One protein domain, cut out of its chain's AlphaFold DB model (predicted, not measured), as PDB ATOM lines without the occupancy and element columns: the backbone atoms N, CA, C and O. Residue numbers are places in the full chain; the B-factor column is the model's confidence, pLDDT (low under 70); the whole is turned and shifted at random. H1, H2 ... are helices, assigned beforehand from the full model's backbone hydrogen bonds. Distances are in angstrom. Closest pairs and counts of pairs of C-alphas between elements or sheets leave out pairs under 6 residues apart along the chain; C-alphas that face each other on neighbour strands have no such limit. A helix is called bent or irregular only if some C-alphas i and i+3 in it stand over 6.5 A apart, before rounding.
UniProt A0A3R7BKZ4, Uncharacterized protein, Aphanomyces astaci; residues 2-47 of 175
ATOM      1  N   ARG A   2    -505.502 295.865 -32.166       65.19
ATOM      2  CA  ARG A   2    -505.954 295.673 -30.764       65.19
ATOM      3  C   ARG A   2    -504.827 295.430 -29.744       65.19
ATOM      4  O   ARG A   2    -504.841 296.038 -28.682       65.19
ATOM      5  N   ALA A   3    -503.830 294.609 -30.083       63.94
ATOM      6  CA  ALA A   3    -502.694 294.331 -29.194       63.94
ATOM      7  C   ALA A   3    -501.831 295.580 -28.927       63.94
ATOM      8  O   ALA A   3    -501.451 295.842 -27.793       63.94
ATOM      9  N   THR A   4    -501.591 296.398 -29.955       64.94
ATOM     10  CA  THR A   4    -500.826 297.651 -29.848       64.94
ATOM     11  C   THR A   4    -501.511 298.658 -28.924       64.94
ATOM     12  O   THR A   4    -500.853 299.266 -28.089       64.94
ATOM     13  N   VAL A   5    -502.839 298.791 -29.019       68.75
ATOM     14  CA  VAL A   5    -503.619 299.668 -28.130       68.75
ATOM     15  C   VAL A   5    -503.543 299.186 -26.678       68.75
ATOM     16  O   VAL A   5    -503.315 299.994 -25.783       68.75
ATOM     17  N   ALA A   6    -503.664 297.877 -26.435       66.12
ATOM     18  CA  ALA A   6    -503.577 297.310 -25.089       66.12
ATOM     19  C   ALA A   6    -502.198 297.532 -24.437       66.12
ATOM     20  O   ALA A   6    -502.128 297.907 -23.267       66.12
ATOM     21  N   VAL A   7    -501.110 297.369 -25.199       72.00
ATOM     22  CA  VAL A   7    -499.739 297.625 -24.722       72.00
ATOM     23  C   VAL A   7    -499.541 299.101 -24.365       72.00
ATOM     24  O   VAL A   7    -498.990 299.400 -23.307       72.00
ATOM     25  N   SER A   8    -500.047 300.029 -25.184       76.69
ATOM     26  CA  SER A   8    -499.962 301.468 -24.902       76.69
ATOM     27  C   SER A   8    -500.751 301.877 -23.655       76.69
ATOM     28  O   SER A   8    -500.267 302.678 -22.858       76.69
ATOM     29  N   VAL A   9    -501.943 301.305 -23.450       80.81
ATOM     30  CA  VAL A   9    -502.756 301.557 -22.247       80.81
ATOM     31  C   VAL A   9    -502.065 301.006 -20.998       80.81
ATOM     32  O   VAL A   9    -501.975 301.709 -19.996       80.81
ATOM     33  N   ALA A  10    -501.511 299.792 -21.063       83.75
ATOM     34  CA  ALA A  10    -500.756 299.203 -19.957       83.75
ATOM     35  C   ALA A  10    -499.520 300.040 -19.584       83.75
ATOM     36  O   ALA A  10    -499.306 300.323 -18.405       83.75
ATOM     37  N   ALA A  11    -498.753 300.501 -20.576       85.06
ATOM     38  CA  ALA A  11    -497.624 301.403 -20.355       85.06
ATOM     39  C   ALA A  11    -498.073 302.725 -19.699       85.06
ATOM     40  O   ALA A  11    -497.493 303.165 -18.705       85.06
ATOM     41  N   GLY A  12    -499.169 303.316 -20.184       86.81
ATOM     42  CA  GLY A  12    -499.770 304.504 -19.577       86.81
ATOM     43  C   GLY A  12    -500.164 304.294 -18.111       86.81
ATOM     44  O   GLY A  12    -499.829 305.120 -17.266       86.81
ATOM     45  N   MET A  13    -500.805 303.169 -17.782       90.06
ATOM     46  CA  MET A  13    -501.194 302.845 -16.402       90.06
ATOM     47  C   MET A  13    -499.986 302.672 -15.476       90.06
ATOM     48  O   MET A  13    -500.011 303.177 -14.355       90.06
ATOM     49  N   VAL A  14    -498.913 302.016 -15.934       90.44
ATOM     50  CA  VAL A  14    -497.670 301.885 -15.151       90.44
ATOM     51  C   VAL A  14    -497.043 303.254 -14.895       90.44
ATOM     52  O   VAL A  14    -496.624 303.535 -13.773       90.44
ATOM     53  N   TYR A  15    -497.015 304.127 -15.906       88.88
ATOM     54  CA  TYR A  15    -496.518 305.490 -15.739       88.88
ATOM     55  C   TYR A  15    -497.362 306.302 -14.748       88.88
ATOM     56  O   TYR A  15    -496.809 306.978 -13.884       88.88
ATOM     57  N   VAL A  16    -498.693 306.201 -14.816       89.88
ATOM     58  CA  VAL A  16    -499.594 306.858 -13.856       89.88
ATOM     59  C   VAL A  16    -499.370 306.323 -12.442       89.88
ATOM     60  O   VAL A  16    -499.208 307.114 -11.516       89.88
ATOM     61  N   ALA A  17    -499.282 305.003 -12.262       90.94
ATOM     62  CA  ALA A  17    -499.006 304.397 -10.958       90.94
ATOM     63  C   ALA A  17    -497.657 304.860 -10.379       90.94
ATOM     64  O   ALA A  17    -497.547 305.103  -9.177       90.94
ATOM     65  N   PHE A  18    -496.647 305.031 -11.236       89.69
ATOM     66  CA  PHE A  18    -495.352 305.597 -10.868       89.69
ATOM     67  C   PHE A  18    -495.464 307.059 -10.413       89.69
ATOM     68  O   PHE A  18    -494.968 307.393  -9.342       89.69
ATOM     69  N   GLN A  19    -496.163 307.914 -11.169       88.62
ATOM     70  CA  GLN A  19    -496.372 309.322 -10.798       88.62
ATOM     71  C   GLN A  19    -497.184 309.486  -9.503       88.62
ATOM     72  O   GLN A  19    -496.960 310.428  -8.746       88.62
ATOM     73  N   LEU A  20    -498.099 308.555  -9.223       89.75
ATOM     74  CA  LEU A  20    -498.900 308.523  -7.996       89.75
ATOM     75  C   LEU A  20    -498.189 307.852  -6.807       89.75
ATOM     76  O   LEU A  20    -498.808 307.686  -5.762       89.75
ATOM     77  N   HIS A  21    -496.907 307.488  -6.931       90.12
ATOM     78  CA  HIS A  21    -496.118 306.843  -5.869       90.12
ATOM     79  C   HIS A  21    -496.694 305.497  -5.385       90.12
ATOM     80  O   HIS A  21    -496.467 305.086  -4.250       90.12
ATOM     81  N   LEU A  22    -497.427 304.784  -6.246       90.81
ATOM     82  CA  LEU A  22    -498.078 303.514  -5.896       90.81
ATOM     83  C   LEU A  22    -497.167 302.292  -6.089       90.81
ATOM     84  O   LEU A  22    -497.528 301.180  -5.707       90.81
ATOM     85  N   LEU A  23    -495.998 302.471  -6.711       89.81
ATOM     86  CA  LEU A  23    -495.068 301.382  -7.001       89.81
ATOM     87  C   LEU A  23    -494.042 301.190  -5.870       89.81
ATOM     88  O   LEU A  23    -493.514 302.173  -5.348       89.81
ATOM     89  N   PRO A  24    -493.663 299.938  -5.545       90.38
ATOM     90  CA  PRO A  24    -492.523 299.658  -4.675       90.38
ATOM     91  C   PRO A  24    -491.237 300.320  -5.182       90.38
ATOM     92  O   PRO A  24    -491.001 300.375  -6.389       90.38
ATOM     93  N   ARG A  25    -490.354 300.749  -4.267       87.12
ATOM     94  CA  ARG A  25    -489.120 301.496  -4.597       87.12
ATOM     95  C   ARG A  25    -488.237 300.808  -5.647       87.12
ATOM     96  O   ARG A  25    -487.726 301.474  -6.544       87.12
ATOM     97  N   SER A  26    -488.082 299.486  -5.564       87.44
ATOM     98  CA  SER A  26    -487.298 298.704  -6.531       87.44
ATOM     99  C   SER A  26    -487.877 298.787  -7.946       87.44
ATOM    100  O   SER A  26    -487.139 298.994  -8.906       87.44
ATOM    101  N   ILE A  27    -489.202 298.697  -8.073       89.25
ATOM    102  CA  ILE A  27    -489.912 298.802  -9.351       89.25
ATOM    103  C   ILE A  27    -489.882 300.248  -9.851       89.25
ATOM    104  O   ILE A  27    -489.582 300.484 -11.018       89.25
ATOM    105  N   ALA A  28    -490.121 301.222  -8.971       88.31
ATOM    106  CA  ALA A  28    -490.096 302.642  -9.310       88.31
ATOM    107  C   ALA A  28    -488.738 303.083  -9.890       88.31
ATOM    108  O   ALA A  28    -488.713 303.834 -10.860       88.31
ATOM    109  N   SER A  29    -487.619 302.571  -9.363       88.38
ATOM    110  CA  SER A  29    -486.274 302.846  -9.898       88.38
ATOM    111  C   SER A  29    -486.073 302.303 -11.321       88.38
ATOM    112  O   SER A  29    -485.479 302.973 -12.165       88.38
ATOM    113  N   VAL A  30    -486.606 301.119 -11.633       91.19
ATOM    114  CA  VAL A  30    -486.555 300.574 -13.000       91.19
ATOM    115  C   VAL A  30    -487.466 301.376 -13.930       91.19
ATOM    116  O   VAL A  30    -487.066 301.751 -15.033       91.19
ATOM    117  N   VAL A  31    -488.683 301.681 -13.478       90.31
ATOM    118  CA  VAL A  31    -489.668 302.443 -14.251       90.31
ATOM    119  C   VAL A  31    -489.151 303.852 -14.555       90.31
ATOM    120  O   VAL A  31    -489.255 304.292 -15.698       90.31
ATOM    121  N   SER A  32    -488.518 304.546 -13.608       90.19
ATOM    122  CA  SER A  32    -487.984 305.895 -13.848       90.19
ATOM    123  C   SER A  32    -486.950 305.921 -14.982       90.19
ATOM    124  O   SER A  32    -487.012 306.807 -15.835       90.19
ATOM    125  N   ARG A  33    -486.074 304.908 -15.057       92.50
ATOM    126  CA  ARG A  33    -485.089 304.707 -16.138       92.50
ATOM    127  C   ARG A  33    -485.751 304.463 -17.486       92.50
ATOM    128  O   ARG A  33    -485.413 305.130 -18.461       92.50
ATOM    129  N   VAL A  34    -486.727 303.557 -17.535       92.62
ATOM    130  CA  VAL A  34    -487.452 303.231 -18.775       92.62
ATOM    131  C   VAL A  34    -488.223 304.442 -19.301       92.62
ATOM    132  O   VAL A  34    -488.209 304.717 -20.499       92.62
ATOM    133  N   TYR A  35    -488.874 305.199 -18.415       92.69
ATOM    134  CA  TYR A  35    -489.731 306.316 -18.808       92.69
ATOM    135  C   TYR A  35    -489.001 307.653 -18.930       92.69
ATOM    136  O   TYR A  35    -489.615 308.601 -19.419       92.69
ATOM    137  N   PHE A  36    -487.728 307.777 -18.539       94.25
ATOM    138  CA  PHE A  36    -487.010 309.056 -18.553       94.25
ATOM    139  C   PHE A  36    -487.068 309.755 -19.917       94.25
ATOM    140  O   PHE A  36    -487.648 310.835 -20.012       94.25
ATOM    141  N   PHE A  37    -486.537 309.130 -20.972       93.06
ATOM    142  CA  PHE A  37    -486.522 309.719 -22.315       93.06
ATOM    143  C   PHE A  37    -487.913 309.805 -22.958       93.06
ATOM    144  O   PHE A  37    -488.241 310.882 -23.456       93.06
ATOM    145  N   PRO A  38    -488.777 308.766 -22.901       93.94
ATOM    146  CA  PRO A  38    -490.132 308.860 -23.450       93.94
ATOM    147  C   PRO A  38    -490.968 310.010 -22.869       93.94
ATOM    148  O   PRO A  38    -491.793 310.590 -23.568       93.94
ATOM    149  N   THR A  39    -490.750 310.362 -21.598       92.88
ATOM    150  CA  THR A  39    -491.522 311.408 -20.897       92.88
ATOM    151  C   THR A  39    -490.762 312.722 -20.745       92.88
ATOM    152  O   THR A  39    -491.305 313.707 -20.234       92.88
ATOM    153  N   TRP A  40    -489.517 312.788 -21.220       94.44
ATOM    154  CA  TRP A  40    -488.750 314.025 -21.216       94.44
ATOM    155  C   TRP A  40    -489.431 315.146 -22.020       94.44
ATOM    156  O   TRP A  40    -489.497 316.248 -21.483       94.44
ATOM    157  N   PRO A  41    -490.034 314.922 -23.211       94.56
ATOM    158  CA  PRO A  41    -490.756 315.983 -23.917       94.56
ATOM    159  C   PRO A  41    -491.877 316.611 -23.079       94.56
ATOM    160  O   PRO A  41    -492.052 317.827 -23.091       94.56
ATOM    161  N   LEU A  42    -492.590 315.808 -22.277       92.56
ATOM    162  CA  LEU A  42    -493.607 316.309 -21.344       92.56
ATOM    163  C   LEU A  42    -492.980 317.163 -20.233       92.56
ATOM    164  O   LEU A  42    -493.519 318.206 -19.867       92.56
ATOM    165  N   THR A  43    -491.820 316.742 -19.721       92.94
ATOM    166  CA  THR A  43    -491.044 317.505 -18.728       92.94
ATOM    167  C   THR A  43    -490.551 318.831 -19.308       92.94
ATOM    168  O   THR A  43    -490.633 319.867 -18.656       92.94
ATOM    169  N   TYR A  44    -490.070 318.816 -20.550       94.38
ATOM    170  CA  TYR A  44    -489.629 320.010 -21.256       94.38
ATOM    171  C   TYR A  44    -490.784 320.989 -21.462       94.38
ATOM    172  O   TYR A  44    -490.660 322.157 -21.107       94.38
ATOM    173  N   LEU A  45    -491.929 320.516 -21.962       93.62
ATOM    174  CA  LEU A  45    -493.107 321.359 -22.174       93.62
ATOM    175  C   LEU A  45    -493.629 321.962 -20.865       93.62
ATOM    176  O   LEU A  45    -493.933 323.155 -20.835       93.62
ATOM    177  N   SER A  46    -493.679 321.180 -19.780       91.44
ATOM    178  CA  SER A  46    -494.152 321.664 -18.475       91.44
ATOM    179  C   SER A  46    -493.189 322.644 -17.803       91.44
ATOM    180  O   SER A  46    -493.620 323.480 -17.015       91.44
ATOM    181  N   ARG A  47    -491.891 322.583 -18.126       93.19
ATOM    182  CA  ARG A  47    -490.855 323.462 -17.559       93.19
ATOM    183  C   ARG A  47    -490.309 324.493 -18.544       93.19
ATOM    184  O   ARG A  47    -489.358 325.185 -18.204       93.19
TER     185      ARG A  47
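What this domain is: This is residues 2 to 47 of the 175 residues of an uncharacterized protein of Aphanomyces astaci (UniProt A0A3R7BKZ4). Two helices make an open, angular shape: H1 meets arm H2a of the bent helix H2 with its last turn, and arm H2b turns off at about a right angle. Residues 2 to 10 of H1 and 40 to 47 of H2b stick out. The printed part has 46 residues, 41 of them in two named helices, H1 then H2, with no named strand; its class is all helix, and it is only just loose, close to compact, with a radius of gyration of the C-alphas of 11.5 A and spans of 33 by 27 by 16 A.

Where its parts are: H1, residues 2 to 19, runs 26.0 A from C-alpha 2 at (-505.954, 295.673, -30.764). H2, residues 25 to 47, was assigned as one helix by its hydrogen bonds but is bent: C-alphas 34 and 37 are 7.4 A apart. Its arms are H2a, residues 25 to 34, 14.4 A, and H2b, residues 37 to 47, 15.2 A, ending at C-alpha 47 (-490.855, 323.462, -17.559). H2b is irregular: C-alphas 38 and 41 are 7.2 A apart.

How they stand to each other: H1 touches H2a with residues 15 to 18 alone; the closest C-alphas, of Phe 18 and Ala 28, are 6.2 A apart. They run opposite ways at a steep tilt of 56 degrees. H2a and H2b stand about perpendicular, at 87 degrees. H1 and H2b are apart. Every O i to N i+4 pair is within hydrogen-bond range in H1, 5 of 6 in H2a and 5 of 7 in H2b.

The domain as a whole: The C-alphas farthest apart, of Arg 2 and Arg 47, are 34.3 A apart. The printed part has no cut, and the link from H1 to H2 is tight. The model's pLDDT is under 70 at residues 2 to 6.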